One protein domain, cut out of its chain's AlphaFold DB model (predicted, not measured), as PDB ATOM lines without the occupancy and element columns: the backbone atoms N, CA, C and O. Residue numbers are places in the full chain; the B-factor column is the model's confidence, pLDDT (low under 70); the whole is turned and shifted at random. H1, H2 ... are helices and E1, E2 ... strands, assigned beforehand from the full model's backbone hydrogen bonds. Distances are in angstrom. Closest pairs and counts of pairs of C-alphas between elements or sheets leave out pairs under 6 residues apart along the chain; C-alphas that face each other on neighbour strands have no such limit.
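Overview. This is residues 11 to 92 of the 123 residues of a protein of Capnocytophaga canimorsus (UniProt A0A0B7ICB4). A long two-stranded antiparallel hairpin, E1 and E2, reaches away from a loose triangle of three helices, H1, H2 and H3. 82 residues are printed, ordered E1, E2, H1, H2, H3; the class is mixed, helices and strands. The whole is loose, radius of gyration of the C-alphas 17.0 A, spanning 51 by 35 by 23 A.

Along the chain. E1, residues 11 to 18, begins at C-alpha 11 (-0.053, 29.306, -35.222); E2, residues 24 to 33, is 27.5 A long. H1, residues 36 to 57, is 29.9 A, with a kink of 35 degrees near residue 43. H2 is residues 59 to 72; H3, residues 77 to 92, ends at C-alpha 92 (6.932, 45.681, -35.249).

Arrangement. Across the E1 and E2 hairpin, N 13 and O 30 are within hydrogen-bond range, 2.9 A. E1 is apart from H1, H2 and H3. H1 touches H2 with residues 50 to 54 alone, closest C-alphas Glu 54 and Ser 62, 5.1 A, at a steep tilt of 46 degrees. H1 touches H3 with residues 37 to 42 alone, closest C-alphas Val 38 and Ala 88, 6.5 A. Every O i to N i+4 pair is within hydrogen-bond range in H2 and H3, 16 of 18 in H1.

Size, cuts and confidence. The farthest C-alphas, Glu 20 and Val 56, are 52.8 A apart. The printed part has no cut; residues 91 to 92 have pLDDT under 70.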
ATOM      1  N   ILE A  11       1.031  29.452 -34.265       88.62
ATOM      2  CA  ILE A  11      -0.053  29.306 -35.222       88.62
ATOM      3  C   ILE A  11       0.451  28.422 -36.344       88.62
ATOM      4  O   ILE A  11       1.578  28.583 -36.814       88.62
ATOM      5  N   THR A  12      -0.371  27.441 -36.708       91.12
ATOM      6  CA  THR A  12      -0.060  26.488 -37.766       91.12
ATOM      7  C   THR A  12      -1.103  26.600 -38.860       91.12
ATOM      8  O   THR A  12      -2.290  26.445 -38.588       91.12
ATOM      9  N   ASN A  13      -0.652  26.834 -40.087       88.50
ATOM     10  CA  ASN A  13      -1.471  26.668 -41.277       88.50
ATOM     11  C   ASN A  13      -1.165  25.300 -41.900       88.50
ATOM     12  O   ASN A  13       0.005  24.932 -42.020       88.50
ATOM     13  N   PHE A  14      -2.203  24.555 -42.268       91.94
ATOM     14  CA  PHE A  14      -2.079  23.250 -42.904       91.94
ATOM     15  C   PHE A  14      -2.474  23.338 -44.372       91.94
ATOM     16  O   PHE A  14      -3.598  23.705 -44.703       91.94
ATOM     17  N   GLU A  15      -1.564  22.927 -45.242       93.94
ATOM     18  CA  GLU A  15      -1.812  22.753 -46.665       93.94
ATOM     19  C   GLU A  15      -1.950  21.258 -46.972       93.94
ATOM     20  O   GLU A  15      -1.085  20.452 -46.612       93.94
ATOM     21  N   ILE A  16      -3.050  20.878 -47.624       95.62
ATOM     22  CA  ILE A  16      -3.291  19.501 -48.061       95.62
ATOM     23  C   ILE A  16      -2.709  19.351 -49.462       95.62
ATOM     24  O   ILE A  16      -3.179  19.989 -50.401       95.62
ATOM     25  N   LYS A  17      -1.708  18.484 -49.612       96.00
ATOM     26  CA  LYS A  17      -1.163  18.140 -50.923       96.00
ATOM     27  C   LYS A  17      -2.013  17.059 -51.565       96.00
ATOM     28  O   LYS A  17      -2.271  16.023 -50.946       96.00
ATOM     29  N   LYS A  18      -2.403  17.302 -52.812       96.88
ATOM     30  CA  LYS A  18      -3.168  16.371 -53.636       96.88
ATOM     31  C   LYS A  18      -2.425  16.045 -54.928       96.88
ATOM     32  O   LYS A  18      -1.619  16.854 -55.386       96.88
ATOM     33  N   ASP A  19      -2.662  14.854 -55.467       94.69
ATOM     34  CA  ASP A  19      -2.192  14.469 -56.800       94.69
ATOM     35  C   ASP A  19      -3.122  14.995 -57.913       94.69
ATOM     36  O   ASP A  19      -4.127  15.657 -57.651       94.69
ATOM     37  N   GLU A  20      -2.786  14.704 -59.173       95.94
ATOM     38  CA  GLU A  20      -3.580  15.104 -60.350       95.94
ATOM     39  C   GLU A  20      -4.989  14.482 -60.381       95.94
ATOM     40  O   GLU A  20      -5.867  14.980 -61.082       95.94
ATOM     41  N   ALA A  21      -5.218  13.413 -59.613       96.19
ATOM     42  CA  ALA A  21      -6.498  12.725 -59.488       96.19
ATOM     43  C   ALA A  21      -7.282  13.146 -58.224       96.19
ATOM     44  O   ALA A  21      -8.259  12.491 -57.866       96.19
ATOM     45  N   ASP A  22      -6.877  14.242 -57.569       94.56
ATOM     46  CA  ASP A  22      -7.459  14.799 -56.338       94.56
ATOM     47  C   ASP A  22      -7.332  13.894 -55.090       94.56
ATOM     48  O   ASP A  22      -7.960  14.152 -54.059       94.56
ATOM     49  N   ASN A  23      -6.471  12.870 -55.115       95.88
ATOM     50  CA  ASN A  23      -6.200  12.055 -53.931       95.88
ATOM     51  C   ASN A  23      -5.255  12.790 -52.981       95.88
ATOM     52  O   ASN A  23      -4.258  13.381 -53.397       95.88
ATOM     53  N   ILE A  24      -5.530  12.717 -51.678       96.19
ATOM     54  CA  ILE A  24      -4.664  13.301 -50.648       96.19
ATOM     55  C   ILE A  24      -3.361  12.498 -50.567       96.19
ATOM     56  O   ILE A  24      -3.371  11.328 -50.191       96.19
ATOM     57  N   ILE A  25      -2.236  13.154 -50.856       96.38
ATOM     58  CA  ILE A  25      -0.891  12.558 -50.817       96.38
ATOM     59  C   ILE A  25      -0.044  13.061 -49.643       96.38
ATOM     60  O   ILE A  25       1.025  12.515 -49.373       96.38
ATOM     61  N   GLY A  26      -0.495  14.089 -48.917       95.31
ATOM     62  CA  GLY A  26       0.183  14.539 -47.706       95.31
ATOM     63  C   GLY A  26      -0.356  15.836 -47.112       95.31
ATOM     64  O   GLY A  26      -1.244  16.478 -47.668       95.31
ATOM     65  N   TYR A  27       0.230  16.231 -45.984       95.50
ATOM     66  CA  TYR A  27      -0.082  17.466 -45.264       95.50
ATOM     67  C   TYR A  27       1.211  18.227 -44.976       95.50
ATOM     68  O   TYR A  27       2.175  17.643 -44.478       95.50
ATOM     69  N   VAL A  28       1.237  19.528 -45.254       95.31
ATOM     70  CA  VAL A  28       2.348  20.419 -44.898       95.31
ATOM     71  C   VAL A  28       1.862  21.425 -43.867       95.31
ATOM     72  O   VAL A  28       0.847  22.077 -44.066       95.31
ATOM     73  N   GLY A  29       2.576  21.530 -42.745       94.19
ATOM     74  CA  GLY A  29       2.264  22.474 -41.675       94.19
ATOM     75  C   GLY A  29       3.275  23.615 -41.626       94.19
ATOM     76  O   GLY A  29       4.431  23.388 -41.264       94.19
ATOM     77  N   TYR A  30       2.837  24.834 -41.922       91.56
ATOM     78  CA  TYR A  30       3.630  26.053 -41.773       91.56
ATOM     79  C   TYR A  30       3.371  26.660 -40.405       91.56
ATOM     80  O   TYR A  30       2.220  26.886 -40.043       91.56
ATOM     81  N   ARG A  31       4.432  26.912 -39.636       91.44
ATOM     82  CA  ARG A  31       4.320  27.407 -38.261       91.44
ATOM     83  C   ARG A  31       4.976  28.767 -38.123       91.44
ATOM     84  O   ARG A  31       6.105  28.941 -38.575       91.44
ATOM     85  N   LYS A  32       4.301  29.681 -37.431       88.75
ATOM     86  CA  LYS A  32       4.854  30.973 -37.018       88.75
ATOM     87  C   LYS A  32       4.681  31.137 -35.509       88.75
ATOM     88  O   LYS A  32       3.646  30.759 -34.955       88.75
ATOM     89  N   SER A  33       5.716  31.645 -34.846       89.00
ATOM     90  CA  SER A  33       5.625  32.062 -33.446       89.00
ATOM     91  C   SER A  33       4.764  33.312 -33.336       89.00
ATOM     92  O   SER A  33       4.819  34.182 -34.202       89.00
ATOM     93  N   VAL A  34       3.991  33.406 -32.263       89.31
ATOM     94  CA  VAL A  34       3.205  34.606 -31.966       89.31
ATOM     95  C   VAL A  34       4.063  35.574 -31.151       89.31
ATOM     96  O   VAL A  34       4.798  35.135 -30.265       89.31
ATOM     97  N   ALA A  35       3.986  36.870 -31.456       90.75
ATOM     98  CA  ALA A  35       4.679  37.906 -30.696       90.75
ATOM     99  C   ALA A  35       4.216  37.928 -29.227       90.75
ATOM    100  O   ALA A  35       3.033  37.752 -28.925       90.75
ATOM    101  N   GLU A  36       5.152  38.163 -28.304       89.12
ATOM    102  CA  GLU A  36       4.883  38.130 -26.859       89.12
ATOM    103  C   GLU A  36       3.873  39.205 -26.424       89.12
ATOM    104  O   GLU A  36       3.052  38.950 -25.543       89.12
ATOM    105  N   SER A  37       3.891  40.379 -27.063       90.62
ATOM    106  CA  SER A  37       2.934  41.467 -26.815       90.62
ATOM    107  C   SER A  37       1.497  41.016 -27.074       90.62
ATOM    108  O   SER A  37       0.658  41.100 -26.184       90.62
ATOM    109  N   VAL A  38       1.232  40.412 -28.237       91.75
ATOM    110  CA  VAL A  38      -0.090  39.869 -28.595       91.75
ATOM    111  C   VAL A  38      -0.574  38.860 -27.561       91.75
ATOM    112  O   VAL A  38      -1.744  38.864 -27.164       91.75
ATOM    113  N   ILE A  39       0.331  37.982 -27.118       90.44
ATOM    114  CA  ILE A  39       0.008  36.959 -26.128       90.44
ATOM    115  C   ILE A  39      -0.423  37.625 -24.819       90.44
ATOM    116  O   ILE A  39      -1.500  37.317 -24.313       90.44
ATOM    117  N   ARG A  40       0.385  38.546 -24.290       91.88
ATOM    118  CA  ARG A  40       0.148  39.171 -22.980       91.88
ATOM    119  C   ARG A  40      -1.020  40.148 -22.971       91.88
ATOM    120  O   ARG A  40      -1.730  40.232 -21.971       91.88
ATOM    121  N   GLU A  41      -1.213  40.889 -24.054       92.38
ATOM    122  CA  GLU A  41      -2.183  41.986 -24.116       92.38
ATOM    123  C   GLU A  41      -3.574  41.522 -24.553       92.38
ATOM    124  O   GLU A  41      -4.578  42.098 -24.129       92.38
ATOM    125  N   HIS A  42      -3.659  40.463 -25.361       92.12
ATOM    126  CA  HIS A  42      -4.927  40.045 -25.963       92.12
ATOM    127  C   HIS A  42      -5.313  38.609 -25.620       92.12
ATOM    128  O   HIS A  42      -6.421  38.367 -25.139       92.12
ATOM    129  N   ILE A  43      -4.409  37.653 -25.843       91.50
ATOM    130  CA  ILE A  43      -4.726  36.225 -25.721       91.50
ATOM    131  C   ILE A  43      -4.876  35.831 -24.246       91.50
ATOM    132  O   ILE A  43      -5.926  35.341 -23.830       91.50
ATOM    133  N   GLU A  44      -3.851  36.067 -23.429       92.50
ATOM    134  CA  GLU A  44      -3.816  35.653 -22.026       92.50
ATOM    135  C   GLU A  44      -4.970  36.245 -21.190       92.50
ATOM    136  O   GLU A  44      -5.612  35.478 -20.464       92.50
ATOM    137  N   PRO A  45      -5.316  37.547 -21.290       95.06
ATOM    138  CA  PRO A  45      -6.438  38.108 -20.541       95.06
ATOM    139  C   PRO A  45      -7.784  37.494 -20.935       95.06
ATOM    140  O   PRO A  45      -8.609  37.219 -20.059       95.06
ATOM    141  N   LEU A  46      -7.996  37.237 -22.231       95.00
ATOM    142  CA  LEU A  46      -9.216  36.604 -22.727       95.00
ATOM    143  C   LEU A  46      -9.354  35.185 -22.169       95.00
ATOM    144  O   LEU A  46     -10.370  34.870 -21.556       95.00
ATOM    145  N   TYR A  47      -8.313  34.358 -22.287       94.50
ATOM    146  CA  TYR A  47      -8.339  32.991 -21.758       94.50
ATOM    147  C   TYR A  47      -8.511  32.949 -20.236       94.50
ATOM    148  O   TYR A  47      -9.298  32.147 -19.740       94.50
ATOM    149  N   LYS A  48      -7.853  33.841 -19.483       96.50
ATOM    150  CA  LYS A  48      -8.067  33.953 -18.027       96.50
ATOM    151  C   LYS A  48      -9.516  34.284 -17.686       96.50
ATOM    152  O   LYS A  48     -10.053  33.770 -16.705       96.50
ATOM    153  N   ARG A  49     -10.156  35.152 -18.475       97.31
ATOM    154  CA  ARG A  49     -11.560  35.517 -18.272       97.31
ATOM    155  C   ARG A  49     -12.489  34.340 -18.554       97.31
ATOM    156  O   ARG A  49     -13.368  34.089 -17.736       97.31
ATOM    157  N   LEU A  50     -12.265  33.628 -19.657       98.00
ATOM    158  CA  LEU A  50     -13.021  32.428 -20.023       98.00
ATOM    159  C   LEU A  50     -12.893  31.344 -18.954       98.00
ATOM    160  O   LEU A  50     -13.906  30.864 -18.456       98.00
ATOM    161  N   LEU A  51     -11.666  31.048 -18.517       97.75
ATOM    162  CA  LEU A  51     -11.411  30.057 -17.472       97.75
ATOM    163  C   LEU A  51     -12.145  30.404 -16.172       97.75
ATOM    164  O   LEU A  51     -12.804  29.556 -15.588       97.75
ATOM    165  N   LYS A  52     -12.110  31.673 -15.751       98.00
ATOM    166  CA  LYS A  52     -12.819  32.103 -14.539       98.00
ATOM    167  C   LYS A  52     -14.340  31.938 -14.651       98.00
ATOM    168  O   LYS A  52     -14.993  31.647 -13.655       98.00
ATOM    169  N   ILE A  53     -14.914  32.168 -15.832       98.00
ATOM    170  CA  ILE A  53     -16.349  31.953 -16.065       98.00
ATOM    171  C   ILE A  53     -16.655  30.454 -16.060       98.00
ATOM    172  O   ILE A  53     -17.625  30.042 -15.436       98.00
ATOM    173  N   GLU A  54     -15.814  29.643 -16.697       97.94
ATOM    174  CA  GLU A  54     -15.949  28.187 -16.712       97.94
ATOM    175  C   GLU A  54     -15.918  27.595 -15.298       97.94
ATOM    176  O   GLU A  54     -16.794  26.809 -14.945       97.94
ATOM    177  N   GLU A  55     -14.975  28.030 -14.460       97.81
ATOM    178  CA  GLU A  55     -14.834  27.573 -13.071       97.81
ATOM    179  C   GLU A  55     -16.067  27.880 -12.205       97.81
ATOM    180  O   GLU A  55     -16.382  27.123 -11.290       97.81
ATOM    181  N   VAL A  56     -16.765  28.990 -12.472       97.56
ATOM    182  CA  VAL A  56     -17.895  29.457 -11.647       97.56
ATOM    183  C   VAL A  56     -19.248  29.029 -12.219       97.56
ATOM    184  O   VAL A  56     -20.169  28.713 -11.467       97.56
ATOM    185  N   ASN A  57     -19.394  29.050 -13.541       97.38
ATOM    186  CA  ASN A  57     -20.675  28.943 -14.241       97.38
ATOM    187  C   ASN A  57     -20.727  27.787 -15.252       97.38
ATOM    188  O   ASN A  57     -21.771  27.573 -15.868       97.38
ATOM    189  N   GLY A  58     -19.638  27.033 -15.399       96.81
ATOM    190  CA  GLY A  58     -19.525  25.918 -16.331       96.81
ATOM    191  C   GLY A  58     -19.134  26.338 -17.748       96.81
ATOM    192  O   GLY A  58     -19.137  27.516 -18.117       96.81
ATOM    193  N   LEU A  59     -18.802  25.332 -18.555       97.12
ATOM    194  CA  LEU A  59     -18.287  25.500 -19.914       97.12
ATOM    195  C   LEU A  59     -19.255  26.270 -20.824       97.12
ATOM    196  O   LEU A  59     -18.839  27.223 -21.477       97.12
ATOM    197  N   ASP A  60     -20.549  25.940 -20.792       97.69
ATOM    198  CA  ASP A  60     -21.576  26.600 -21.611       97.69
ATOM    199  C   ASP A  60     -21.634  28.118 -21.380       97.69
ATOM    200  O   ASP A  60     -21.925  28.893 -22.293       97.69
ATOM    201  N   ALA A  61     -21.392  28.570 -20.146       97.50
ATOM    202  CA  ALA A  61     -21.371  29.991 -19.821       97.50
ATOM    203  C   ALA A  61     -20.115  30.680 -20.374       97.50
ATOM    204  O   ALA A  61     -20.200  31.798 -20.884       97.50
ATOM    205  N   SER A  62     -18.968  29.999 -20.307       98.19
ATOM    206  CA  SER A  62     -17.703  30.462 -20.887       98.19
ATOM    207  C   SER A  62     -17.805  30.586 -22.409       98.19
ATOM    208  O   SER A  62     -17.468  31.629 -22.972       98.19
ATOM    209  N   GLU A  63     -18.382  29.581 -23.074       97.44
ATOM    210  CA  GLU A  63     -18.626  29.600 -24.518       97.44
ATOM    211  C   GLU A  63     -19.562  30.748 -24.921       97.44
ATOM    212  O   GLU A  63     -19.237  31.524 -25.819       97.44
ATOM    213  N   LYS A  64     -20.692  30.929 -24.223       97.38
ATOM    214  CA  LYS A  64     -21.622  32.043 -24.495       97.38
ATOM    215  C   LYS A  64     -20.958  33.406 -24.341       97.38
ATOM    216  O   LYS A  64     -21.199  34.294 -25.156       97.38
ATOM    217  N   TYR A  65     -20.125  33.575 -23.315       97.88
ATOM    218  CA  TYR A  65     -19.351  34.802 -23.147       97.88
ATOM    219  C   TYR A  65     -18.391  35.014 -24.320       97.88
ATOM    220  O   TYR A  65     -18.312  36.121 -24.846       97.88
ATOM    221  N   PHE A  66     -17.679  33.969 -24.746       97.75
ATOM    222  CA  PHE A  66     -16.749  34.054 -25.868       97.75
ATOM    223  C   PHE A  66     -17.445  34.444 -27.175       97.75
ATOM    224  O   PHE A  66     -16.976  35.334 -27.881       97.75
ATOM    225  N   LEU A  67     -18.589  33.825 -27.474       97.06
ATOM    226  CA  LEU A  67     -19.386  34.158 -28.652       97.06
ATOM    227  C   LEU A  67     -19.886  35.606 -28.598       97.06
ATOM    228  O   LEU A  67     -19.729  36.331 -29.575       97.06
ATOM    229  N   GLY A  68     -20.395  36.059 -27.446       96.94
ATOM    230  CA  GLY A  68     -20.817  37.451 -27.261       96.94
ATOM    231  C   GLY A  68     -19.663  38.454 -27.388       96.94
ATOM    232  O   GLY A  68     -19.834  39.518 -27.971       96.94
ATOM    233  N   TYR A  69     -18.467  38.100 -26.908       96.50
ATOM    234  CA  TYR A  69     -17.253  38.908 -27.070       96.50
ATOM    235  C   TYR A  69     -16.862  39.090 -28.545       96.50
ATOM    236  O   TYR A  69     -16.424  40.170 -28.942       96.50
ATOM    237  N   LEU A  70     -17.004  38.039 -29.359       96.56
ATOM    238  CA  LEU A  70     -16.752  38.106 -30.800       96.56
ATOM    239  C   LEU A  70     -17.852  38.888 -31.535       96.56
ATOM    240  O   LEU A  70     -17.543  39.680 -32.424       96.56
ATOM    241  N   GLU A  71     -19.112  38.717 -31.128       95.56
ATOM    242  CA  GLU A  71     -20.264  39.442 -31.679       95.56
ATOM    243  C   GLU A  71     -20.169  40.952 -31.422       95.56
ATOM    244  O   GLU A  71     -20.360  41.737 -32.345       95.56
ATOM    245  N   GLU A  72     -19.787  41.372 -30.210       95.56
ATOM    246  CA  GLU A  72     -19.560  42.787 -29.866       95.56
ATOM    247  C   GLU A  72     -18.474  43.437 -30.738       95.56
ATOM    248  O   GLU A  72     -18.501  44.638 -30.996       95.56
ATOM    249  N   LYS A  73     -17.520  42.634 -31.211       92.75
ATOM    250  CA  LYS A  73     -16.437  43.057 -32.106       92.75
ATOM    251  C   LYS A  73     -16.776  42.908 -33.587       92.75
ATOM    252  O   LYS A  73     -15.902  43.157 -34.414       92.75
ATOM    253  N   GLU A  74     -17.990  42.463 -33.906       95.81
ATOM    254  CA  GLU A  74     -18.462  42.207 -35.269       95.81
ATOM    255  C   GLU A  74     -17.484  41.327 -36.070       95.81
ATOM    256  O   GLU A  74     -17.201  41.562 -37.244       95.81
ATOM    257  N   THR A  75     -16.913  40.310 -35.416       95.00
ATOM    258  CA  THR A  75     -15.827  39.513 -35.992       95.00
ATOM    259  C   THR A  75     -16.025  38.020 -35.772       95.00
ATOM    260  O   THR A  75     -16.608  37.578 -34.785       95.00
ATOM    261  N   SER A  76     -15.508  37.209 -36.693       96.06
ATOM    262  CA  SER A  76     -15.356  35.768 -36.469       96.06
ATOM    263  C   SER A  76     -14.083  35.470 -35.678       96.06
ATOM    264  O   SER A  76     -13.138  36.256 -35.687       96.06
ATOM    265  N   TYR A  77     -13.993  34.288 -35.061       92.75
ATOM    266  CA  TYR A  77     -12.756  33.868 -34.393       92.75
ATOM    267  C   TYR A  77     -11.541  33.901 -35.333       92.75
ATOM    268  O   TYR A  77     -10.474  34.378 -34.955       92.75
ATOM    269  N   TYR A  78     -11.712  33.441 -36.576       91.50
ATOM    270  CA  TYR A  78     -10.639  33.455 -37.567       91.50
ATOM    271  C   TYR A  78     -10.158  34.881 -37.861       91.50
ATOM    272  O   TYR A  78      -8.959  35.144 -37.818       91.50
ATOM    273  N   GLN A  79     -11.086  35.810 -38.108       93.31
ATOM    274  CA  GLN A  79     -10.754  37.217 -38.351       93.31
ATOM    275  C   GLN A  79     -10.146  37.881 -37.117       93.31
ATOM    276  O   GLN A  79      -9.183  38.624 -37.253       93.31
ATOM    277  N   PHE A  80     -10.650  37.579 -35.920       93.69
ATOM    278  CA  PHE A  80     -10.077  38.056 -34.667       93.69
ATOM    279  C   PHE A  80      -8.600  37.670 -34.546       93.69
ATOM    280  O   PHE A  80      -7.755  38.543 -34.368       93.69
ATOM    281  N   ILE A  81      -8.273  36.385 -34.714       90.81
ATOM    282  CA  ILE A  81      -6.883  35.915 -34.660       90.81
ATOM    283  C   ILE A  81      -6.052  36.521 -35.796       90.81
ATOM    284  O   ILE A  81      -4.950  36.997 -35.543       90.81
ATOM    285  N   ALA A  82      -6.566  36.558 -37.028       90.06
ATOM    286  CA  ALA A  82      -5.855  37.150 -38.160       90.06
ATOM    287  C   ALA A  82      -5.528  38.637 -37.930       90.06
ATOM    288  O   ALA A  82      -4.405  39.067 -38.184       90.06
ATOM    289  N   ASN A  83      -6.476  39.405 -37.387       91.00
ATOM    290  CA  ASN A  83      -6.294  40.816 -37.061       91.00
ATOM    291  C   ASN A  83      -5.250  41.012 -35.959       91.00
ATOM    292  O   ASN A  83      -4.405  41.894 -36.089       91.00
ATOM    293  N   LEU A  84      -5.262  40.173 -34.917       90.19
ATOM    294  CA  LEU A  84      -4.250  40.215 -33.857       90.19
ATOM    295  C   LEU A  84      -2.835  39.982 -34.397       90.19
ATOM    296  O   LEU A  84      -1.899  40.655 -33.978       90.19
ATOM    297  N   LEU A  85      -2.670  39.038 -35.327       87.88
ATOM    298  CA  LEU A  85      -1.366  38.770 -35.932       87.88
ATOM    299  C   LEU A  85      -0.911  39.897 -36.845       87.88
ATOM    300  O   LEU A  85       0.252  40.279 -36.792       87.88
ATOM    301  N   LYS A  86      -1.827  40.448 -37.645       87.81
ATOM    302  CA  LYS A  86      -1.515  41.566 -38.530       87.81
ATOM    303  C   LYS A  86      -1.082  42.801 -37.737       87.81
ATOM    304  O   LYS A  86      -0.051  43.383 -38.034       87.81
ATOM    305  N   GLN A  87      -1.815  43.150 -36.679       82.94
ATOM    306  CA  GLN A  87      -1.462  44.274 -35.802       82.94
ATOM    307  C   GLN A  87      -0.089  44.105 -35.145       82.94
ATOM    308  O   GLN A  87       0.610  45.089 -34.930       82.94
ATOM    309  N   ALA A  88       0.306  42.869 -34.835       81.44
ATOM    310  CA  ALA A  88       1.630  42.573 -34.299       81.44
ATOM    311  C   ALA A  88       2.740  42.852 -35.316       81.44
ATOM    312  O   ALA A  88       3.763  43.430 -34.964       81.44
ATOM    313  N   GLU A  89       2.518  42.453 -36.569       79.56
ATOM    314  CA  GLU A  89       3.447  42.692 -37.675       79.56
ATOM    315  C   GLU A  89       3.557  44.194 -37.976       79.56
ATOM    316  O   GLU A  89       4.662  44.720 -38.085       79.56
ATOM    317  N   ASP A  90       2.426  44.902 -38.008       73.75
ATOM    318  CA  ASP A  90       2.379  46.351 -38.234       73.75
ATOM    319  C   ASP A  90       3.021  47.122 -37.054       73.75
ATOM    320  O   ASP A  90       3.753  48.092 -37.252       73.75
ATOM    321  N   GLY A  91       2.831  46.662 -35.813       60.06
ATOM    322  CA  GLY A  91       3.454  47.237 -34.615       60.06
ATOM    323  C   GLY A  91       4.970  47.014 -34.523       60.06
ATOM    324  O   GLY A  91       5.677  47.854 -33.969       60.06
ATOM    325  N   GLU A  92       5.489  45.930 -35.106       54.12
ATOM    326  CA  GLU A  92       6.932  45.681 -35.249       54.12
ATOM    327  C   GLU A  92       7.578  46.568 -36.331       54.12
ATOM    328  O   GLU A  92       8.773  46.853 -36.258       54.12
TER     329      GLU A  92